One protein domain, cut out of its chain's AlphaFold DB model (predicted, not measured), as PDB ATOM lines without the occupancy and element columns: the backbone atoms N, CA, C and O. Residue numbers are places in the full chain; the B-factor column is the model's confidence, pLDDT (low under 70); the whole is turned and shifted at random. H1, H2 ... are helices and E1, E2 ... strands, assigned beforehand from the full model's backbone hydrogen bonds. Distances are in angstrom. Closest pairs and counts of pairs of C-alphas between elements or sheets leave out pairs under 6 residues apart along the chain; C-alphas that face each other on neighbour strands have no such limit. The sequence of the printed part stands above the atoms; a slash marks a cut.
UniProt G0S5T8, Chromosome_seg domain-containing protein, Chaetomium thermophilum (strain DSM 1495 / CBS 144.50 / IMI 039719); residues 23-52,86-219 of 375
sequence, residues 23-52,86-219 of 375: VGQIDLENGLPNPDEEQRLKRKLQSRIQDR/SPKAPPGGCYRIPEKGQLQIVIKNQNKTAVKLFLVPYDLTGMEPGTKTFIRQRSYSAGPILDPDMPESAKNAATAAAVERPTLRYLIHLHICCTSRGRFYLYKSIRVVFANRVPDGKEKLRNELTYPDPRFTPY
ATOM      1  N   VAL A  23      13.025  39.216  39.789       92.88
ATOM      2  CA  VAL A  23      11.658  39.554  40.212       92.88
ATOM      3  C   VAL A  23      10.715  39.440  39.018       92.88
ATOM      4  O   VAL A  23      10.913  40.089  37.996       92.88
ATOM      5  N   GLY A  24       9.663  38.638  39.160       93.31
ATOM      6  CA  GLY A  24       8.601  38.478  38.170       93.31
ATOM      7  C   GLY A  24       7.234  38.877  38.722       93.31
ATOM      8  O   GLY A  24       6.923  38.645  39.894       93.31
ATOM      9  N   GLN A  25       6.384  39.438  37.865       94.44
ATOM     10  CA  GLN A  25       4.964  39.631  38.145       94.44
ATOM     11  C   GLN A  25       4.144  39.093  36.975       94.44
ATOM     12  O   GLN A  25       4.318  39.531  35.843       94.44
ATOM     13  N   ILE A  26       3.235  38.163  37.265       93.50
ATOM     14  CA  ILE A  26       2.211  37.711  36.331       93.50
ATOM     15  C   ILE A  26       0.945  38.485  36.676       93.50
ATOM     16  O   ILE A  26       0.381  38.307  37.758       93.50
ATOM     17  N   ASP A  27       0.525  39.360  35.772       91.62
ATOM     18  CA  ASP A  27      -0.800  39.967  35.794       91.62
ATOM     19  C   ASP A  27      -1.830  38.904  35.376       91.62
ATOM     20  O   ASP A  27      -1.731  38.318  34.298       91.62
ATOM     21  N   LEU A  28      -2.788  38.617  36.259       91.06
ATOM     22  CA  LEU A  28      -3.897  37.706  35.983       91.06
ATOM     23  C   LEU A  28      -5.130  38.451  35.469       91.06
ATOM     24  O   LEU A  28      -5.900  37.858  34.723       91.06
ATOM     25  N   GLU A  29      -5.335  39.711  35.870       86.12
ATOM     26  CA  GLU A  29      -6.561  40.460  35.578       86.12
ATOM     27  C   GLU A  29      -6.614  40.950  34.123       86.12
ATOM     28  O   GLU A  29      -7.686  40.910  33.519       86.12
ATOM     29  N   ASN A  30      -5.462  41.282  33.531       85.62
ATOM     30  CA  ASN A  30      -5.316  41.619  32.110       85.62
ATOM     31  C   ASN A  30      -4.678  40.488  31.280       85.62
ATOM     32  O   ASN A  30      -4.894  40.413  30.072       85.62
ATOM     33  N   GLY A  31      -3.892  39.600  31.904       80.00
ATOM     34  CA  GLY A  31      -3.114  38.565  31.205       80.00
ATOM     35  C   GLY A  31      -3.877  37.296  30.799       80.00
ATOM     36  O   GLY A  31      -3.285  36.416  30.176       80.00
ATOM     37  N   LEU A  32      -5.162  37.162  31.152       80.88
ATOM     38  CA  LEU A  32      -5.985  35.985  30.842       80.88
ATOM     39  C   LEU A  32      -7.386  36.397  30.345       80.88
ATOM     40  O   LEU A  32      -7.983  37.315  30.909       80.88
ATOM     41  N   PRO A  33      -7.965  35.695  29.350       70.81
ATOM     42  CA  PRO A  33      -9.336  35.947  28.910       70.81
ATOM     43  C   PRO A  33     -10.342  35.597  30.016       70.81
ATOM     44  O   PRO A  33     -10.205  34.581  30.699       70.81
ATOM     45  N   ASN A  34     -11.384  36.417  30.184       70.88
ATOM     46  CA  ASN A  34     -12.445  36.163  31.159       70.88
ATOM     47  C   ASN A  34     -13.566  35.292  30.537       70.88
ATOM     48  O   ASN A  34     -14.294  35.770  29.662       70.88
ATOM     49  N   PRO A  35     -13.766  34.036  30.989       66.81
ATOM     50  CA  PRO A  35     -14.766  33.136  30.406       66.81
ATOM     51  C   PRO A  35     -16.218  33.496  30.773       66.81
ATOM     52  O   PRO A  35     -17.144  33.142  30.040       66.81
ATOM     53  N   ASP A  36     -16.446  34.210  31.881       67.94
ATOM     54  CA  ASP A  36     -17.777  34.701  32.262       67.94
ATOM     55  C   ASP A  36     -18.198  35.898  31.374       67.94
ATOM     56  O   ASP A  36     -19.384  36.041  31.066       67.94
ATOM     57  N   GLU A  37     -17.253  36.730  30.913       69.44
ATOM     58  CA  GLU A  37     -17.510  37.829  29.963       69.44
ATOM     59  C   GLU A  37     -17.951  37.304  28.590       69.44
ATOM     60  O   GLU A  37     -18.950  37.779  28.050       69.44
ATOM     61  N   GLU A  38     -17.301  36.272  28.045       70.56
ATOM     62  CA  GLU A  38     -17.700  35.680  26.758       70.56
ATOM     63  C   GLU A  38     -19.135  35.112  26.815       70.56
ATOM     64  O   GLU A  38     -19.970  35.377  25.941       70.56
ATOM     65  N   GLN A  39     -19.476  34.408  27.901       70.69
ATOM     66  CA  GLN A  39     -20.837  33.920  28.151       70.69
ATOM     67  C   GLN A  39     -21.851  35.059  28.349       70.69
ATOM     68  O   GLN A  39     -23.022  34.929  27.974       70.69
ATOM     69  N   ARG A  40     -21.426  36.185  28.932       70.56
ATOM     70  CA  ARG A  40     -22.244  37.392  29.118       70.56
ATOM     71  C   ARG A  40     -22.498  38.112  27.792       70.56
ATOM     72  O   ARG A  40     -23.631  38.530  27.557       70.56
ATOM     73  N   LEU A  41     -21.499  38.200  26.913       72.44
ATOM     74  CA  LEU A  41     -21.623  38.743  25.558       72.44
ATOM     75  C   LEU A  41     -22.575  37.893  24.710       72.44
ATOM     76  O   LEU A  41     -23.544  38.431  24.169       72.44
ATOM     77  N   LYS A  42     -22.388  36.565  24.691       76.62
ATOM     78  CA  LYS A  42     -23.292  35.615  24.011       76.62
ATOM     79  C   LYS A  42     -24.743  35.768  24.488       76.62
ATOM     80  O   LYS A  42     -25.652  35.876  23.669       76.62
ATOM     81  N   ARG A  43     -24.968  35.907  25.800       76.31
ATOM     82  CA  ARG A  43     -26.308  36.134  26.376       76.31
ATOM     83  C   ARG A  43     -26.902  37.509  26.035       76.31
ATOM     84  O   ARG A  43     -28.101  37.604  25.790       76.31
ATOM     85  N   LYS A  44     -26.085  38.569  25.991       78.38
ATOM     86  CA  LYS A  44     -26.506  39.923  25.575       78.38
ATOM     87  C   LYS A  44     -26.857  39.980  24.081       78.38
ATOM     88  O   LYS A  44     -27.708  40.776  23.685       78.38
ATOM     89  N   LEU A  45     -26.217  39.151  23.256       75.25
ATOM     90  CA  LEU A  45     -26.574  38.975  21.848       75.25
ATOM     91  C   LEU A  45     -27.889  38.195  21.702       75.25
ATOM     92  O   LEU A  45     -28.793  38.674  21.026       75.25
ATOM     93  N   GLN A  46     -28.033  37.062  22.399       76.44
ATOM     94  CA  GLN A  46     -29.262  36.255  22.395       76.44
ATOM     95  C   GLN A  46     -30.499  37.048  22.838       76.44
ATOM     96  O   GLN A  46     -31.522  36.947  22.169       76.44
ATOM     97  N   SER A  47     -30.394  37.881  23.886       74.81
ATOM     98  CA  SER A  47     -31.478  38.805  24.271       74.81
ATOM     99  C   SER A  47     -31.876  39.677  23.087       74.81
ATOM    100  O   SER A  47     -32.995  39.561  22.615       74.81
ATOM    101  N   ARG A  48     -30.939  40.450  22.516       74.88
ATOM    102  CA  ARG A  48     -31.249  41.386  21.421       74.88
ATOM    103  C   ARG A  48     -31.799  40.708  20.162       74.88
ATOM    104  O   ARG A  48     -32.553  41.337  19.429       74.88
ATOM    105  N   ILE A  49     -31.458  39.442  19.913       73.81
ATOM    106  CA  ILE A  49     -32.069  38.636  18.844       73.81
ATOM    107  C   ILE A  49     -33.521  38.275  19.194       73.81
ATOM    108  O   ILE A  49     -34.393  38.398  18.339       73.81
ATOM    109  N   GLN A  50     -33.797  37.863  20.434       70.12
ATOM    110  CA  GLN A  50     -35.149  37.542  20.894       70.12
ATOM    111  C   GLN A  50     -36.043  38.792  20.980       70.12
ATOM    112  O   GLN A  50     -37.179  38.748  20.516       70.12
ATOM    113  N   ASP A  51     -35.505  39.909  21.473       66.69
ATOM    114  CA  ASP A  51     -36.162  41.218  21.529       66.69
ATOM    115  C   ASP A  51     -36.546  41.686  20.106       66.69
ATOM    116  O   ASP A  51     -37.695  42.044  19.849       66.69
ATOM    117  N   ARG A  52     -35.618  41.584  19.136       65.88
ATOM    118  CA  ARG A  52     -35.885  41.905  17.719       65.88
ATOM    119  C   ARG A  52     -36.858  40.925  17.051       65.88
ATOM    120  O   ARG A  52     -37.593  41.339  16.162       65.88
ATOM    121  N   SER A  86     -24.535  37.870  41.354       53.97
ATOM    122  CA  SER A  86     -23.258  38.547  41.605       53.97
ATOM    123  C   SER A  86     -22.171  37.945  40.708       53.97
ATOM    124  O   SER A  86     -22.193  36.712  40.561       53.97
ATOM    125  N   PRO A  87     -21.295  38.764  40.081       60.75
ATOM    126  CA  PRO A  87     -20.280  38.307  39.133       60.75
ATOM    127  C   PRO A  87     -19.641  36.999  39.589       60.75
ATOM    128  O   PRO A  87     -19.101  36.890  40.693       60.75
ATOM    129  N   LYS A  88     -19.861  35.951  38.789       70.00
ATOM    130  CA  LYS A  88     -19.721  34.577  39.269       70.00
ATOM    131  C   LYS A  88     -18.233  34.217  39.406       70.00
ATOM    132  O   LYS A  88     -17.888  33.451  40.309       70.00
ATOM    133  N   ALA A  89     -17.382  34.827  38.586       76.75
ATOM    134  CA  ALA A  89     -15.948  35.034  38.763       76.75
ATOM    135  C   ALA A  89     -15.608  36.537  38.976       76.75
ATOM    136  O   ALA A  89     -16.470  37.399  38.768       76.75
ATOM    137  N   PRO A  90     -14.372  36.868  39.404       80.75
ATOM    138  CA  PRO A  90     -13.839  38.233  39.408       80.75
ATOM    139  C   PRO A  90     -13.947  38.954  38.047       80.75
ATOM    140  O   PRO A  90     -13.990  38.296  37.006       80.75
ATOM    141  N   PRO A  91     -13.945  40.302  38.027       76.69
ATOM    142  CA  PRO A  91     -13.636  41.077  36.825       76.69
ATOM    143  C   PRO A  91     -12.206  40.788  36.340       76.69
ATOM    144  O   PRO A  91     -11.321  40.557  37.164       76.69
ATOM    145  N   GLY A  92     -11.984  40.831  35.023       80.25
ATOM    146  CA  GLY A  92     -10.699  40.457  34.421       80.25
ATOM    147  C   GLY A  92     -10.426  38.949  34.473       80.25
ATOM    148  O   GLY A  92     -11.307  38.151  34.797       80.25
ATOM    149  N   GLY A  93      -9.221  38.536  34.109       84.56
ATOM    150  CA  GLY A  93      -8.799  37.140  34.176       84.56
ATOM    151  C   GLY A  93      -8.562  36.621  35.606       84.56
ATOM    152  O   GLY A  93      -8.286  37.370  36.546       84.56
ATOM    153  N   CYS A  94      -8.716  35.306  35.796       90.94
ATOM    154  CA  CYS A  94      -8.509  34.632  37.084       90.94
ATOM    155  C   CYS A  94      -8.385  33.105  36.926       90.94
ATOM    156  O   CYS A  94      -8.872  32.533  35.950       90.94
ATOM    157  N   TYR A  95      -7.815  32.429  37.929       93.38
ATOM    158  CA  TYR A  95      -7.835  30.963  38.025       93.38
ATOM    159  C   TYR A  95      -8.740  30.495  39.169       93.38
ATOM    160  O   TYR A  95      -8.622  30.950  40.305       93.38
ATOM    161  N   ARG A  96      -9.638  29.551  38.877       93.62
ATOM    162  CA  ARG A  96     -10.523  28.898  39.855       93.62
ATOM    163  C   ARG A  96      -9.735  27.853  40.658       93.62
ATOM    164  O   ARG A  96      -9.113  26.985  40.057       93.62
ATOM    165  N   ILE A  97      -9.820  27.891  41.990       95.69
ATOM    166  CA  ILE A  97      -9.131  26.944  42.897       95.69
ATOM    167  C   ILE A  97     -10.109  26.308  43.910       95.69
ATOM    168  O   ILE A  97     -11.117  26.940  44.237       95.69
ATOM    169  N   PRO A  98      -9.893  25.069  44.398       96.56
ATOM    170  CA  PRO A  98     -10.694  24.496  45.489       96.56
ATOM    171  C   PRO A  98     -10.519  25.268  46.817       96.56
ATOM    172  O   PRO A  98      -9.807  26.265  46.881       96.56
ATOM    173  N   GLU A  99     -11.218  24.847  47.876       96.00
ATOM    174  CA  GLU A  99     -11.138  25.491  49.204       96.00
ATOM    175  C   GLU A  99      -9.820  25.199  49.934       96.00
ATOM    176  O   GLU A  99      -9.270  26.063  50.612       96.00
ATOM    177  N   LYS A 100      -9.304  23.979  49.775       97.19
ATOM    178  CA  LYS A 100      -8.031  23.525  50.340       97.19
ATOM    179  C   LYS A 100      -7.223  22.815  49.270       97.19
ATOM    180  O   LYS A 100      -7.793  22.234  48.346       97.19
ATOM    181  N   GLY A 101      -5.905  22.822  49.424       96.81
ATOM    182  CA  GLY A 101      -5.010  22.050  48.575       96.81
ATOM    183  C   GLY A 101      -3.586  22.582  48.599       96.81
ATOM    184  O   GLY A 101      -3.124  23.151  49.585       96.81
ATOM    185  N   GLN A 102      -2.891  22.401  47.480       96.88
ATOM    186  CA  GLN A 102      -1.544  22.910  47.263       96.88
ATOM    187  C   GLN A 102      -1.451  23.497  45.852       96.88
ATOM    188  O   GLN A 102      -1.892  22.871  44.890       96.88
ATOM    189  N   LEU A 103      -0.906  24.707  45.722       96.81
ATOM    190  CA  LEU A 103      -0.600  25.307  44.426       96.81
ATOM    191  C   LEU A 103       0.816  24.902  44.025       96.81
ATOM    192  O   LEU A 103       1.774  25.178  44.748       96.81
ATOM    193  N   GLN A 104       0.930  24.248  42.872       95.75
ATOM    194  CA  GLN A 104       2.202  23.882  42.260       95.75
ATOM    195  C   GLN A 104       2.517  24.894  41.159       95.75
ATOM    196  O   GLN A 104       1.754  25.027  40.203       95.75
ATOM    197  N   ILE A 105       3.608  25.646  41.309       94.06
ATOM    198  CA  ILE A 105       3.963  26.737  40.391       94.06
ATOM    199  C   ILE A 105       5.401  26.528  39.918       94.06
ATOM    200  O   ILE A 105       6.337  26.548  40.717       94.06
ATOM    201  N   VAL A 106       5.568  26.306  38.611       93.38
ATOM    202  CA  VAL A 106       6.856  25.997  37.973       93.38
ATOM    203  C   VAL A 106       7.350  27.206  37.186       93.38
ATOM    204  O   VAL A 106       6.774  27.551  36.156       93.38
ATOM    205  N   ILE A 107       8.453  27.813  37.624       90.94
ATOM    206  CA  ILE A 107       9.220  28.743  36.789       90.94
ATOM    207  C   ILE A 107       9.981  27.920  35.752       90.94
ATOM    208  O   ILE A 107      10.715  26.996  36.115       90.94
ATOM    209  N   LYS A 108       9.842  28.283  34.474       91.38
ATOM    210  CA  LYS A 108      10.637  27.750  33.362       91.38
ATOM    211  C   LYS A 108      11.468  28.858  32.720       91.38
ATOM    212  O   LYS A 108      11.023  30.000  32.655       91.38
ATOM    213  N   ASN A 109      12.658  28.514  32.237       89.50
ATOM    214  CA  ASN A 109      13.467  29.395  31.395       89.50
ATOM    215  C   ASN A 109      12.953  29.393  29.935       89.50
ATOM    216  O   ASN A 109      12.050  28.634  29.577       89.50
ATOM    217  N   GLN A 110      13.562  30.213  29.073       91.81
ATOM    218  CA  GLN A 110      13.250  30.267  27.635       91.81
ATOM    219  C   GLN A 110      13.438  28.907  26.930       91.81
ATOM    220  O   GLN A 110      12.653  28.547  26.056       91.81
ATOM    221  N   ASN A 111      14.398  28.095  27.387       92.19
ATOM    222  CA  ASN A 111      14.642  26.722  26.918       92.19
ATOM    223  C   ASN A 111      13.613  25.698  27.448       92.19
ATOM    224  O   ASN A 111      13.828  24.492  27.344       92.19
ATOM    225  N   LYS A 112      12.508  26.158  28.058       90.38
ATOM    226  CA  LYS A 112      11.426  25.363  28.672       90.38
ATOM    227  C   LYS A 112      11.871  24.452  29.832       90.38
ATOM    228  O   LYS A 112      11.031  23.741  30.392       90.38
ATOM    229  N   THR A 113      13.141  24.508  30.244       88.56
ATOM    230  CA  THR A 113      13.665  23.837  31.441       88.56
ATOM    231  C   THR A 113      13.047  24.479  32.676       88.56
ATOM    232  O   THR A 113      12.996  25.707  32.762       88.56
ATOM    233  N   ALA A 114      12.598  23.685  33.646       89.69
ATOM    234  CA  ALA A 114      12.228  24.233  34.947       89.69
ATOM    235  C   ALA A 114      13.470  24.804  35.666       89.69
ATOM    236  O   ALA A 114      14.594  24.373  35.421       89.69
ATOM    237  N   VAL A 115      13.257  25.801  36.524       87.94
ATOM    238  CA  VAL A 115      14.308  26.472  37.319       87.94
ATOM    239  C   VAL A 115      13.942  26.483  38.802       87.94
ATOM    240  O   VAL A 115      14.790  26.263  39.660       87.94
ATOM    241  N   LYS A 116      12.658  26.689  39.118       90.12
ATOM    242  CA  LYS A 116      12.133  26.612  40.482       90.12
ATOM    243  C   LYS A 116      10.721  26.040  40.471       90.12
ATOM    244  O   LYS A 116       9.881  26.476  39.687       90.12
ATOM    245  N   LEU A 117      10.464  25.107  41.381       92.50
ATOM    246  CA  LEU A 117       9.126  24.683  41.780       92.50
ATOM    247  C   LEU A 117       8.780  25.353  43.117       92.50
ATOM    248  O   LEU A 117       9.586  25.342  44.048       92.50
ATOM    249  N   PHE A 118       7.580  25.918  43.208       94.50
ATOM    250  CA  PHE A 118       6.940  26.292  44.466       94.50
ATOM    251  C   PHE A 118       5.810  25.306  44.762       94.50
ATOM    252  O   PHE A 118       5.008  24.996  43.878       94.50
ATOM    253  N   LEU A 119       5.751  24.842  46.010       95.44
ATOM    254  CA  LEU A 119       4.700  23.985  46.550       95.44
ATOM    255  C   LEU A 119       4.031  24.742  47.697       95.44
ATOM    256  O   LEU A 119       4.507  24.694  48.830       95.44
ATOM    257  N   VAL A 120       2.960  25.476  47.385       97.00
ATOM    258  CA  VAL A 120       2.305  26.401  48.320       97.00
ATOM    259  C   VAL A 120       1.040  25.744  48.890       97.00
ATOM    260  O   VAL A 120       0.016  25.734  48.200       97.00
ATOM    261  N   PRO A 121       1.063  25.140  50.095       97.25
ATOM    262  CA  PRO A 121      -0.150  24.622  50.722       97.25
ATOM    263  C   PRO A 121      -1.079  25.778  51.111       97.25
ATOM    264  O   PRO A 121      -0.614  26.860  51.473       97.25
ATOM    265  N   TYR A 122      -2.391  25.558  51.037       96.69
ATOM    266  CA  TYR A 122      -3.386  26.567  51.389       96.69
ATOM    267  C   TYR A 122      -4.670  25.967  51.964       96.69
ATOM    268  O   TYR A 122      -5.109  24.876  51.592       96.69
ATOM    269  N   ASP A 123      -5.294  26.749  52.839       96.38
ATOM    270  CA  ASP A 123      -6.592  26.482  53.445       96.38
ATOM    271  C   ASP A 123      -7.405  27.787  53.446       96.38
ATOM    272  O   ASP A 123      -6.929  28.819  53.933       96.38
ATOM    273  N   LEU A 124      -8.613  27.746  52.879       96.12
ATOM    274  CA  LEU A 124      -9.550  28.869  52.776       96.12
ATOM    275  C   LEU A 124     -10.848  28.628  53.573       96.12
ATOM    276  O   LEU A 124     -11.810  29.376  53.410       96.12
ATOM    277  N   THR A 125     -10.905  27.629  54.461       94.75
ATOM    278  CA  THR A 125     -12.057  27.462  55.362       94.75
ATOM    279  C   THR A 125     -12.218  28.693  56.258       94.75
ATOM    280  O   THR A 125     -11.245  29.219  56.811       94.75
ATOM    281  N   GLY A 126     -13.468  29.155  56.382       92.38
ATOM    282  CA  GLY A 126     -13.845  30.410  57.045       92.38
ATOM    283  C   GLY A 126     -13.766  31.658  56.150       92.38
ATOM    284  O   GLY A 126     -14.014  32.762  56.627       92.38
ATOM    285  N   MET A 127     -13.418  31.518  54.866       95.25
ATOM    286  CA  MET A 127     -13.309  32.643  53.932       95.25
ATOM    287  C   MET A 127     -14.671  33.015  53.319       95.25
ATOM    288  O   MET A 127     -15.070  32.510  52.264       95.25
ATOM    289  N   GLU A 128     -15.379  33.927  53.986       93.94
ATOM    290  CA  GLU A 128     -16.739  34.343  53.624       93.94
ATOM    291  C   GLU A 128     -16.883  34.928  52.196       93.94
ATOM    292  O   GLU A 128     -15.930  35.494  51.642       93.94
ATOM    293  N   PRO A 129     -18.080  34.842  51.577       93.50
ATOM    294  CA  PRO A 129     -18.383  35.488  50.301       93.50
ATOM    295  C   PRO A 129     -18.110  36.994  50.331       93.50
ATOM    296  O   PRO A 129     -18.552  37.702  51.230       93.50
ATOM    297  N   GLY A 130     -17.424  37.509  49.312       92.44
ATOM    298  CA  GLY A 130     -17.034  38.918  49.263       92.44
ATOM    299  C   GLY A 130     -15.791  39.245  50.095       92.44
ATOM    300  O   GLY A 130     -15.552  40.418  50.377       92.44
ATOM    301  N   THR A 131     -14.972  38.253  50.460       95.50
ATOM    302  CA  THR A 131     -13.660  38.460  51.101       95.50
ATOM    303  C   THR A 131     -12.482  38.107  50.185       95.50
ATOM    304  O   THR A 131     -12.619  37.444  49.154       95.50
ATOM    305  N   LYS A 132     -11.296  38.589  50.557       96.12
ATOM    306  CA  LYS A 132      -9.994  38.320  49.942       96.12
ATOM    307  C   LYS A 132      -8.935  38.058  51.011       96.12
ATOM    308  O   LYS A 132      -9.039  38.524  52.144       96.12
ATOM    309  N   THR A 133      -7.886  37.357  50.613       97.44
ATOM    310  CA  THR A 133      -6.677  37.105  51.395       97.44
ATOM    311  C   THR A 133      -5.459  37.126  50.470       97.44
ATOM    312  O   THR A 133      -5.588  37.291  49.252       97.44
ATOM    313  N   PHE A 134      -4.271  36.954  51.034       97.25
ATOM    314  CA  PHE A 134      -3.092  36.585  50.265       97.25
ATOM    315  C   PHE A 134      -2.326  35.468  50.967       97.25
ATOM    316  O   PHE A 134      -2.487  35.235  52.163       97.25
ATOM    317  N   ILE A 135      -1.451  34.802  50.224       97.81
ATOM    318  CA  ILE A 135      -0.499  33.841  50.774       97.81
ATOM    319  C   ILE A 135       0.891  34.250  50.301       97.81
ATOM    320  O   ILE A 135       1.103  34.461  49.104       97.81
ATOM    321  N   ARG A 136       1.831  34.396  51.238       97.38
ATOM    322  CA  ARG A 136       3.253  34.628  50.963       97.38
ATOM    323  C   ARG A 136       4.041  33.414  51.429       97.38
ATOM    324  O   ARG A 136       4.092  33.167  52.626       97.38
ATOM    325  N   GLN A 137       4.677  32.683  50.522       97.31
ATOM    326  CA  GLN A 137       5.704  31.711  50.903       97.31
ATOM    327  C   GLN A 137       7.076  32.353  50.717       97.31
ATOM    328  O   GLN A 137       7.346  32.945  49.671       97.31
ATOM    329  N   ARG A 138       7.928  32.243  51.735       95.44
ATOM    330  CA  ARG A 138       9.305  32.743  51.763       95.44
ATOM    331  C   ARG A 138      10.252  31.568  51.997       95.44
ATOM    332  O   ARG A 138       9.950  30.697  52.808       95.44
ATOM    333  N   SER A 139      11.386  31.546  51.309       93.12
ATOM    334  CA  SER A 139      12.457  30.567  51.507       93.12
ATOM    335  C   SER A 139      13.754  31.307  51.811       93.12
ATOM    336  O   SER A 139      14.252  32.060  50.969       93.12
ATOM    337  N   TYR A 140      14.289  31.082  53.003       91.25
ATOM    338  CA  TYR A 140      15.487  31.729  53.527       91.25
ATOM    339  C   TYR A 140      16.662  30.751  53.588       91.25
ATOM    340  O   TYR A 140      16.471  29.612  54.008       91.25
ATOM    341  N   SER A 141      17.870  31.184  53.226       87.25
ATOM    342  CA  SER A 141      19.102  30.429  53.477       87.25
ATOM    343  C   SER A 141      19.671  30.758  54.853       87.25
ATOM    344  O   SER A 141      19.672  31.918  55.269       87.25
ATOM    345  N   ALA A 142      20.241  29.759  55.525       69.19
ATOM    346  CA  ALA A 142      21.145  29.999  56.644       69.19
ATOM    347  C   ALA A 142      22.518  30.461  56.113       69.19
ATOM    348  O   ALA A 142      23.408  29.642  55.895       69.19
ATOM    349  N   GLY A 143      22.658  31.769  55.880       61.69
ATOM    350  CA  GLY A 143      23.953  32.437  55.737       61.69
ATOM    351  C   GLY A 143      24.264  33.175  54.435       61.69
ATOM    352  O   GLY A 143      23.546  32.995  53.439       61.69
ATOM    353  N   PRO A 144      25.351  33.983  54.455       55.31
ATOM    354  CA  PRO A 144      25.934  34.609  53.273       55.31
ATOM    355  C   PRO A 144      26.320  33.570  52.224       55.31
ATOM    356  O   PRO A 144      26.641  32.420  52.538       55.31
ATOM    357  N   ILE A 145      26.324  33.989  50.963       57.00
ATOM    358  CA  ILE A 145      26.794  33.155  49.857       57.00
ATOM    359  C   ILE A 145      28.324  33.177  49.899       57.00
ATOM    360  O   ILE A 145      28.950  34.099  49.390       57.00
ATOM    361  N   LEU A 146      28.927  32.178  50.550       55.34
ATOM    362  CA  LEU A 146      30.381  32.030  50.594       55.34
ATOM    363  C   LEU A 146      30.909  31.693  49.193       55.34
ATOM    364  O   LEU A 146      30.862  30.533  48.779       55.34
ATOM    365  N   ASP A 147      31.426  32.688  48.471       57.06
ATOM    366  CA  ASP A 147      32.217  32.419  47.270       57.06
ATOM    367  C   ASP A 147      33.498  31.635  47.654       57.06
ATOM    368  O   ASP A 147      34.067  31.835  48.739       57.06
ATOM    369  N   PRO A 148      33.937  30.685  46.806       59.12
ATOM    370  CA  PRO A 148      34.949  29.694  47.174       59.12
ATOM    371  C   PRO A 148      36.307  30.319  47.512       59.12
ATOM    372  O   PRO A 148      36.998  29.814  48.400       59.12
ATOM    373  N   ASP A 149      36.640  31.442  46.878       59.09
ATOM    374  CA  ASP A 149      37.942  32.112  46.957       59.09
ATOM    375  C   ASP A 149      38.120  32.972  48.227       59.09
ATOM    376  O   ASP A 149      39.196  33.513  48.480       59.09
ATOM    377  N   MET A 150      37.081  33.095  49.064       64.06
ATOM    378  CA  MET A 150      37.127  33.894  50.293       64.06
ATOM    379  C   MET A 150      38.064  33.258  51.354       64.06
ATOM    380  O   MET A 150      37.979  32.045  51.577       64.06
ATOM    381  N   PRO A 151      38.926  34.015  52.064       66.38
ATOM    382  CA  PRO A 151      39.820  33.455  53.085       66.38
ATOM    383  C   PRO A 151      39.066  32.818  54.265       66.38
ATOM    384  O   PRO A 151      37.985  33.265  54.654       66.38
ATOM    385  N   GLU A 152      39.645  31.778  54.876       64.06
ATOM    386  CA  GLU A 152      38.963  30.977  55.911       64.06
ATOM    387  C   GLU A 152      38.607  31.758  57.182       64.06
ATOM    388  O   GLU A 152      37.557  31.524  57.780       64.06
ATOM    389  N   SER A 153      39.414  32.755  57.555       62.56
ATOM    390  CA  SER A 153      39.097  33.684  58.648       62.56
ATOM    391  C   SER A 153      37.768  34.416  58.418       62.56
ATOM    392  O   SER A 153      36.959  34.541  59.339       62.56
ATOM    393  N   ALA A 154      37.497  34.830  57.177       63.19
ATOM    394  CA  ALA A 154      36.232  35.444  56.796       63.19
ATOM    395  C   ALA A 154      35.098  34.415  56.674       63.19
ATOM    396  O   ALA A 154      33.977  34.724  57.068       63.19
ATOM    397  N   LYS A 155      35.370  33.183  56.213       63.22
ATOM    398  CA  LYS A 155      34.376  32.089  56.207       63.22
ATOM    399  C   LYS A 155      33.875  31.773  57.626       63.22
ATOM    400  O   LYS A 155      32.674  31.600  57.803       63.22
ATOM    401  N   ASN A 156      34.753  31.793  58.631       60.50
ATOM    402  CA  ASN A 156      34.394  31.584  60.042       60.50
ATOM    403  C   ASN A 156      33.606  32.762  60.651       60.50
ATOM    404  O   ASN A 156      32.632  32.552  61.372       60.50
ATOM    405  N   ALA A 157      33.962  34.010  60.327       62.75
ATOM    406  CA  ALA A 157      33.169  35.174  60.738       62.75
ATOM    407  C   ALA A 157      31.780  35.195  60.063       62.75
ATOM    408  O   ALA A 157      30.764  35.484  60.698       62.75
ATOM    409  N   ALA A 158      31.722  34.833  58.779       59.94
ATOM    410  CA  ALA A 158      30.493  34.772  58.000       59.94
ATOM    411  C   ALA A 158      29.555  33.638  58.447       59.94
ATOM    412  O   ALA A 158      28.344  33.832  58.415       59.94
ATOM    413  N   THR A 159      30.063  32.490  58.917       60.47
ATOM    414  CA  THR A 159      29.219  31.422  59.493       60.47
ATOM    415  C   THR A 159      28.679  31.755  60.884       60.47
ATOM    416  O   THR A 159      27.594  31.284  61.222       60.47
ATOM    417  N   ALA A 160      29.335  32.626  61.657       60.12
ATOM    418  CA  ALA A 160      28.724  33.214  62.853       60.12
ATOM    419  C   ALA A 160      27.594  34.195  62.472       60.12
ATOM    420  O   ALA A 160      26.457  34.049  62.924       60.12
ATOM    421  N   ALA A 161      27.864  35.136  61.559       58.56
ATOM    422  CA  ALA A 161      26.863  36.087  61.060       58.56
ATOM    423  C   ALA A 161      25.680  35.409  60.332       58.56
ATOM    424  O   ALA A 161      24.564  35.934  60.331       58.56
ATOM    425  N   ALA A 162      25.899  34.220  59.757       59.28
ATOM    426  CA  ALA A 162      24.898  33.418  59.057       59.28
ATOM    427  C   ALA A 162      23.717  32.972  59.920       59.28
ATOM    428  O   ALA A 162      22.609  32.802  59.407       59.28
ATOM    429  N   VAL A 163      23.957  32.768  61.216       59.06
ATOM    430  CA  VAL A 163      22.915  32.408  62.185       59.06
ATOM    431  C   VAL A 163      22.043  33.626  62.518       59.06
ATOM    432  O   VAL A 163      20.859  33.473  62.809       59.06
ATOM    433  N   GLU A 164      22.602  34.836  62.417       62.31
ATOM    434  CA  GLU A 164      21.942  36.096  62.773       62.31
ATOM    435  C   GLU A 164      21.166  36.735  61.601       62.31
ATOM    436  O   GLU A 164      20.117  37.343  61.820       62.31
ATOM    437  N   ARG A 165      21.634  36.593  60.348       71.56
ATOM    438  CA  ARG A 165      21.011  37.211  59.152       71.56
ATOM    439  C   ARG A 165      20.625  36.177  58.080       71.56
ATOM    440  O   ARG A 165      21.448  35.834  57.234       71.56
ATOM    441  N   PRO A 166      19.369  35.690  58.071       81.31
ATOM    442  CA  PRO A 166      18.890  34.751  57.058       81.31
ATOM    443  C   PRO A 166      18.561  35.453  55.727       81.31
ATOM    444  O   PRO A 166      17.635  36.265  55.649       81.31
ATOM    445  N   THR A 167      19.269  35.103  54.651       85.38
ATOM    446  CA  THR A 167      19.105  35.721  53.320       85.38
ATOM    447  C   THR A 167      17.901  35.146  52.567       85.38
ATOM    448  O   THR A 167      17.736  33.931  52.457       85.38
ATOM    449  N   LEU A 168      17.035  36.004  52.017       90.00
ATOM    450  CA  LEU A 168      15.854  35.583  51.253       90.00
ATOM    451  C   LEU A 168      16.258  35.085  49.854       90.00
ATOM    452  O   LEU A 168      16.740  35.865  49.039       90.00
ATOM    453  N   ARG A 169      16.017  33.805  49.549       90.19
ATOM    454  CA  ARG A 169      16.352  33.196  48.245       90.19
ATOM    455  C   ARG A 169      15.157  33.054  47.311       90.19
ATOM    456  O   ARG A 169      15.310  33.187  46.099       90.19
ATOM    457  N   TYR A 170      13.971  32.790  47.859       94.12
ATOM    458  CA  TYR A 170      12.733  32.687  47.084       94.12
ATOM    459  C   TYR A 170      11.568  33.336  47.826       94.12
ATOM    460  O   TYR A 170      11.446  33.202  49.043       94.12
ATOM    461  N   LEU A 171      10.681  34.000  47.091       96.25
ATOM    462  CA  LEU A 171       9.405  34.494  47.602       96.25
ATOM    463  C   LEU A 171       8.335  34.299  46.534       96.25
ATOM    464  O   LEU A 171       8.566  34.615  45.372       96.25
ATOM    465  N   ILE A 172       7.152  33.833  46.918       97.75
ATOM    466  CA  ILE A 172       5.965  33.869  46.059       97.75
ATOM    467  C   ILE A 172       4.785  34.456  46.828       97.75
ATOM    468  O   ILE A 172       4.553  34.112  47.984       97.75
ATOM    469  N   HIS A 173       4.064  35.377  46.192       97.94
ATOM    470  CA  HIS A 173       2.938  36.109  46.758       97.94
ATOM    471  C   HIS A 173       1.717  35.968  45.846       97.94
ATOM    472  O   HIS A 173       1.765  36.304  44.658       97.94
ATOM    473  N   LEU A 174       0.635  35.446  46.421       97.88
ATOM    474  CA  LEU A 174      -0.561  34.978  45.730       97.88
ATOM    475  C   LEU A 174      -1.795  35.677  46.301       97.88
ATOM    476  O   LEU A 174      -2.087  35.514  47.485       97.88
ATOM    477  N   HIS A 175      -2.532  36.428  45.482       96.81
ATOM    478  CA  HIS A 175      -3.785  37.066  45.896       96.81
ATOM    479  C   HIS A 175      -4.980  36.136  45.638       96.81
ATOM    480  O   HIS A 175      -5.167  35.659  44.516       96.81
ATOM    481  N   ILE A 176      -5.813  35.904  46.658       97.00
ATOM    482  CA  ILE A 176      -6.972  35.001  46.588       97.00
ATOM    483  C   ILE A 176      -8.253  35.755  46.977       97.00
ATOM    484  O   ILE A 176      -8.248  36.523  47.936       97.00
ATOM    485  N   CYS A 177      -9.363  35.547  46.264       95.44
ATOM    486  CA  CYS A 177     -10.674  36.115  46.606       95.44
ATOM    487  C   CYS A 177     -11.816  35.094  46.514       95.44
ATOM    488  O   CYS A 177     -11.725  34.107  45.785       95.44
ATOM    489  N   CYS A 178     -12.893  35.345  47.259       94.50
ATOM    490  CA  CYS A 178     -14.113  34.547  47.307       94.50
ATOM    491  C   CYS A 178     -15.276  35.396  46.766       94.50
ATOM    492  O   CYS A 178     -15.695  36.355  47.413       94.50
ATOM    493  N   THR A 179     -15.803  35.093  45.574       91.44
ATOM    494  CA  THR A 179     -16.900  35.895  44.971       91.44
ATOM    495  C   THR A 179     -18.280  35.509  45.497       91.44
ATOM    496  O   THR A 179     -19.222  36.297  45.474       91.44
ATOM    497  N   SER A 180     -18.415  34.253  45.915       90.31
ATOM    498  CA  SER A 180     -19.650  33.607  46.353       90.31
ATOM    499  C   SER A 180     -19.292  32.318  47.103       90.31
ATOM    500  O   SER A 180     -18.188  31.806  46.935       90.31
ATOM    501  N   ARG A 181     -20.196  31.783  47.938       90.50
ATOM    502  CA  ARG A 181     -19.901  30.634  48.820       90.50
ATOM    503  C   ARG A 181     -19.298  29.453  48.040       90.50
ATOM    504  O   ARG A 181     -19.893  28.991  47.065       90.50
ATOM    505  N   GLY A 182     -18.112  29.001  48.457       89.25
ATOM    506  CA  GLY A 182     -17.340  27.931  47.810       89.25
ATOM    507  C   GLY A 182     -16.621  28.316  46.504       89.25
ATOM    508  O   GLY A 182     -16.052  27.442  45.847       89.25
ATOM    509  N   ARG A 183     -16.645  29.593  46.082       92.00
ATOM    510  CA  ARG A 183     -16.031  30.091  44.836       92.00
ATOM    511  C   ARG A 183     -14.819  30.994  45.088       92.00
ATOM    512  O   ARG A 183     -14.895  32.219  44.991       92.00
ATOM    513  N   PHE A 184     -13.699  30.329  45.340       95.19
ATOM    514  CA  PHE A 184     -12.351  30.875  45.483       95.19
ATOM    515  C   PHE A 184     -11.610  31.012  44.143       95.19
ATOM    516  O   PHE A 184     -11.735  30.151  43.258       95.19
ATOM    517  N   TYR A 185     -10.814  32.073  44.020       95.38
ATOM    518  CA  TYR A 185     -10.036  32.416  42.831       95.38
ATOM    519  C   TYR A 185      -8.671  32.986  43.183       95.38
ATOM    520  O   TYR A 185      -8.585  33.882  44.021       95.38
ATOM    521  N   LEU A 186      -7.643  32.558  42.454       95.81
ATOM    522  CA  LEU A 186      -6.404  33.312  42.300       95.81
ATOM    523  C   LEU A 186      -6.676  34.469  41.321       95.81
ATOM    524  O   LEU A 186      -7.165  34.231  40.214       95.81
ATOM    525  N   TYR A 187      -6.425  35.708  41.742       93.38
ATOM    526  CA  TYR A 187      -6.847  36.919  41.022       93.38
ATOM    527  C   TYR A 187      -5.775  38.018  41.062       93.38
ATOM    528  O   TYR A 187      -4.790  37.891  41.788       93.38
ATOM    529  N   LYS A 188      -5.985  39.113  40.318       92.81
ATOM    530  CA  LYS A 188      -5.100  40.288  40.243       92.81
ATOM    531  C   LYS A 188      -3.694  39.962  39.742       92.81
ATOM    532  O   LYS A 188      -3.414  40.145  38.565       92.81
ATOM    533  N   SER A 189      -2.801  39.483  40.606       94.38
ATOM    534  CA  SER A 189      -1.438  39.135  40.207       94.38
ATOM    535  C   SER A 189      -0.768  38.106  41.111       94.38
ATOM    536  O   SER A 189      -1.029  38.023  42.316       94.38
ATOM    537  N   ILE A 190       0.152  37.356  40.506       96.25
ATOM    538  CA  ILE A 190       1.165  36.542  41.178       96.25
ATOM    539  C   ILE A 190       2.465  37.344  41.145       96.25
ATOM    540  O   ILE A 190       2.890  37.773  40.072       96.25
ATOM    541  N   ARG A 191       3.125  37.533  42.289       96.56
ATOM    542  CA  ARG A 191       4.477  38.118  42.349       96.56
ATOM    543  C   ARG A 191       5.460  37.067  42.837       96.56
ATOM    544  O   ARG A 191       5.164  36.364  43.800       96.56
ATOM    545  N   VAL A 192       6.612  36.963  42.185       95.88
ATOM    546  CA  VAL A 192       7.636  35.956  42.484       95.88
ATOM    547  C   VAL A 192       9.015  36.607  42.527       95.88
ATOM    548  O   VAL A 192       9.307  37.497  41.734       95.88
ATOM    549  N   VAL A 193       9.858  36.152  43.445       94.12
ATOM    550  CA  VAL A 193      11.278  36.494  43.552       94.12
ATOM    551  C   VAL A 193      12.058  35.186  43.610       94.12
ATOM    552  O   VAL A 193      11.657  34.269  44.335       94.12
ATOM    553  N   PHE A 194      13.149  35.078  42.859       91.38
ATOM    554  CA  PHE A 194      14.019  33.906  42.880       91.38
ATOM    555  C   PHE A 194      15.488  34.279  42.667       91.38
ATOM    556  O   PHE A 194      15.813  35.091  41.807       91.38
ATOM    557  N   ALA A 195      16.371  33.680  43.466       89.12
ATOM    558  CA  ALA A 195      17.814  33.863  43.354       89.12
ATOM    559  C   ALA A 195      18.363  33.350  42.010       89.12
ATOM    560  O   ALA A 195      17.850  32.387  41.434       89.12
ATOM    561  N   ASN A 196      19.433  33.994  41.539       80.44
ATOM    562  CA  ASN A 196      19.973  33.787  40.190       80.44
ATOM    563  C   ASN A 196      20.840  32.520  40.090       80.44
ATOM    564  O   ASN A 196      20.976  31.944  39.011       80.44
ATOM    565  N   ARG A 197      21.405  32.070  41.220       79.06
ATOM    566  CA  ARG A 197      22.027  30.749  41.385       79.06
ATOM    567  C   ARG A 197      21.001  29.770  41.980       79.06
ATOM    568  O   ARG A 197      20.136  30.154  42.770       79.06
ATOM    569  N   VAL A 198      21.116  28.499  41.604       74.44
ATOM    570  CA  VAL A 198      20.451  27.378  42.291       74.44
ATOM    571  C   VAL A 198      21.093  27.221  43.683       74.44
ATOM    572  O   VAL A 198      22.281  27.527  43.806       74.44
ATOM    573  N   PRO A 199      20.368  26.791  44.735       73.50
ATOM    574  CA  PRO A 199      20.974  26.557  46.044       73.50
ATOM    575  C   PRO A 199      21.993  25.423  45.929       73.50
ATOM    576  O   PRO A 199      21.674  24.385  45.342       73.50
ATOM    577  N   ASP A 200      23.186  25.601  46.496       72.25
ATOM    578  CA  ASP A 200      24.159  24.506  46.594       72.25
ATOM    579  C   ASP A 200      23.561  23.345  47.415       72.25
ATOM    580  O   ASP A 200      22.716  23.556  48.286       72.25
ATOM    581  N   GLY A 201      24.021  22.112  47.193       72.38
ATOM    582  CA  GLY A 201      23.572  20.938  47.952       72.38
ATOM    583  C   GLY A 201      23.835  21.044  49.463       72.38
ATOM    584  O   GLY A 201      23.198  20.353  50.255       72.38
ATOM    585  N   LYS A 202      24.744  21.942  49.869       72.81
ATOM    586  CA  LYS A 202      25.050  22.286  51.266       72.81
ATOM    587  C   LYS A 202      24.063  23.300  51.870       72.81
ATOM    588  O   LYS A 202      23.988  23.427  53.091       72.81
ATOM    589  N   GLU A 203      23.312  24.029  51.045       77.44
ATOM    590  CA  GLU A 203      22.454  25.134  51.469       77.44
ATOM    591  C   GLU A 203      21.084  24.645  51.962       77.44
ATOM    592  O   GLU A 203      20.223  24.208  51.195       77.44
ATOM    593  N   LYS A 204      20.838  24.778  53.269       80.56
ATOM    594  CA  LYS A 204      19.539  24.447  53.869       80.56
ATOM    595  C   LYS A 204      18.582  25.638  53.769       80.56
ATOM    596  O   LYS A 204      18.801  26.675  54.397       80.56
ATOM    597  N   LEU A 205      17.497  25.460  53.013       86.75
ATOM    598  CA  LEU A 205      16.408  26.432  52.902       86.75
ATOM    599  C   LEU A 205      15.366  26.245  54.016       86.75
ATOM    600  O   LEU A 205      14.720  25.202  54.112       86.75
ATOM    601  N   ARG A 206      15.129  27.294  54.805       89.94
ATOM    602  CA  ARG A 206      13.996  27.407  55.729       89.94
ATOM    603  C   ARG A 206      12.797  28.001  54.993       89.94
ATOM    604  O   ARG A 206      12.831  29.165  54.596       89.94
ATOM    605  N   ASN A 207      11.730  27.221  54.844       92.44
ATOM    606  CA  ASN A 207      10.458  27.694  54.297       92.44
ATOM    607  C   ASN A 207       9.570  28.298  55.398       92.44
ATOM    608  O   ASN A 207       9.466  27.750  56.493       92.44
ATOM    609  N   GLU A 208       8.902  29.405  55.090       94.12
ATOM    610  CA  GLU A 208       7.943  30.100  55.952       94.12
ATOM    611  C   GLU A 208       6.702  30.479  55.131       94.12
ATOM    612  O   GLU A 208       6.824  30.875  53.970       94.12
ATOM    613  N   LEU A 209       5.509  30.361  55.719       96.31
ATOM    614  CA  LEU A 209       4.236  30.683  55.074       96.31
ATOM    615  C   LEU A 209       3.502  31.764  55.879       96.31
ATOM    616  O   LEU A 209       3.093  31.529  57.012       96.31
ATOM    617  N   THR A 210       3.327  32.943  55.285       96.62
ATOM    618  CA  THR A 210       2.725  34.121  55.917       96.62
ATOM    619  C   THR A 210       1.381  34.472  55.275       96.62
ATOM    620  O   THR A 210       1.300  34.729  54.068       96.62
ATOM    621  N   TYR A 211       0.343  34.580  56.097       95.69
ATOM    622  CA  TYR A 211      -0.973  35.126  55.739       95.69
ATOM    623  C   TYR A 211      -1.039  36.640  56.056       95.69
ATOM    624  O   TYR A 211      -0.113  37.163  56.689       95.69
ATOM    625  N   PRO A 212      -2.061  37.389  55.597       96.12
ATOM    626  CA  PRO A 212      -2.375  38.705  56.148       96.12
ATOM    627  C   PRO A 212      -2.917  38.592  57.576       96.12
ATOM    628  O   PRO A 212      -3.457  37.556  57.964       96.12
ATOM    629  N   ASP A 213      -2.851  39.704  58.300       92.44
ATOM    630  CA  ASP A 213      -3.631  39.945  59.510       92.44
ATOM    631  C   ASP A 213      -4.495  41.207  59.278       92.44
ATOM    632  O   ASP A 213      -3.936  42.237  58.881       92.44
ATOM    633  N   PRO A 214      -5.837  41.146  59.402       95.00
ATOM    634  CA  PRO A 214      -6.649  39.939  59.586       95.00
ATOM    635  C   PRO A 214      -6.574  38.985  58.381       95.00
ATOM    636  O   PRO A 214      -6.438  39.410  57.230       95.00
ATOM    637  N   ARG A 215      -6.725  37.675  58.645       93.62
ATOM    638  CA  ARG A 215      -6.618  36.586  57.643       93.62
ATOM    639  C   ARG A 215      -7.516  36.790  56.417       93.62
ATOM    640  O   ARG A 215      -7.147  36.377  55.316       93.62
ATOM    641  N   PHE A 216      -8.664  37.442  56.590       96.31
ATOM    642  CA  PHE A 216      -9.597  37.794  55.521       96.31
ATOM    643  C   PHE A 216      -9.949  39.285  55.596       96.31
ATOM    644  O   PHE A 216     -10.179  39.827  56.673       96.31
ATOM    645  N   THR A 217     -10.017  39.953  54.443       96.00
ATOM    646  CA  THR A 217     -10.416  41.369  54.316       96.00
ATOM    647  C   THR A 217     -11.482  41.534  53.228       96.00
ATOM    648  O   THR A 217     -11.546  40.697  52.327       96.00
ATOM    649  N   PRO A 218     -12.322  42.588  53.240       95.44
ATOM    650  CA  PRO A 218     -13.357  42.769  52.220       95.44
ATOM    651  C   PRO A 218     -12.796  42.856  50.790       95.44
ATOM    652  O   PRO A 218     -11.903  43.656  50.487       95.44
ATOM    653  N   TYR A 219     -13.349  42.050  49.885       92.31
ATOM    654  CA  TYR A 219     -13.072  42.089  48.454       92.31
ATOM    655  C   TYR A 219     -14.020  43.082  47.784       92.31
ATOM    656  O   TYR A 219     -15.192  42.795  47.558       92.31
TER     657      TYR A 219
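This is residues 23 to 52 and 86 to 219 of the 375 residues of the protein "Chromosome_seg domain-containing protein" of Chaetomium thermophilum (strain DSM 1495 / CBS 144.50 / IMI 039719) (UniProt G0S5T8). A long, twisted sheet of six strands, E1, E2, E5, E6, E7 and E8, has the hairpin of E3 and E4 crossing over part of one face, a lopsided sandwich of one large sheet and one small one. Helices H1 and H2 lie at opposite ends of its long axis, where residues 38 to 52 of H1 stick out at one end and residues 148 to 153, by H2, at the other. The 164 printed residues hold two named helices and eight named strands, in the order E1 H1 E2 E3 E4 E5 H2 E6 E7 E8; the class is mixed, helices and strands, and the neighbour strands in both sheets are antiparallel. The whole is loose, with a radius of gyration of the C-alphas of 21.6 A, and a rod in outline, spanning 85 by 39 by 20 A.

In the large sheet, E6 is the longest strand, residues 167 to 180, 39.4 A from first to last C-alpha, and bends by 52 degrees at residue 170. E5, residues 131 to 141, is 33.8 A long, and E7, residues 183 to 194, is 30.4 A long and bends by 65 degrees at residue 188. The shorter strands are E1, residues 23 to 27, E2, residues 95 to 97, and E8, residues 205 to 210. E1 begins at C-alpha 23, at (11.658, 39.554, 40.212), and E8 ends at C-alpha 210, at (2.725, 34.121, 55.917). In the small sheet, E3, residues 100 to 108, measures 25.6 A and E4, residues 114 to 123, measures 26.5 A. H1, residues 35 to 52, is 26.2 A long and ends at C-alpha 52, at (-35.885, 41.905, 17.719); H2, residues 152 to 164, is 19.1 A long.

The large sheet is branched, and E7 has three neighbours. E1, beside residues 189 to 193, and E2, beside residues 184 to 186, lie on one side of E7, and E6 lies on the other side. E6 and E7 form a hairpin, with N 173 and O 191 2.8 A apart. N 24 of E1 is 2.8 A from O 192, and N 95 of E2 is 3.0 A from O 186. E5 lies on the other side of E6 from E7; N 135 and O 174 are 2.9 A apart. E8 is an edge strand beside residues 136 to 141 of E5, with N 138 and O 208 2.8 A apart. E3 and E4 form a hairpin, antiparallel at 165 degrees, with N 103 and O 120 2.8 A apart. The two sheets form a sandwich, two sheets face to face: the facing parts are 8.7 A centre to centre, their best planes are 18 degrees apart, and their strands stand at 46 degrees to each other. The closest C-alphas of E4 and E5 are those of Val 120 and Gln 137, 6.8 A apart. Neither H1 nor H2 is on the large sheet, and the two helices are apart. Every O i to N i+4 pair is within hydrogen-bond range in H1, and 7 of 9 are in H2.

The two farthest C-alphas, those of Arg 52 and Ser 153, are 85.8 A apart. Without the stretches that stand free, the body of 143 residues spans 61 by 38 by 21 A. Residues 53 to 85 are cut out, and C-alphas 52 and 86 are 27.2 A apart across the cut. Of the links that are printed whole, none is long. Mean pLDDT of the printed part is 84.1; 30 residues are under 70, namely 35 to 37, 51 to 52, 86 to 87 and 142 to 164.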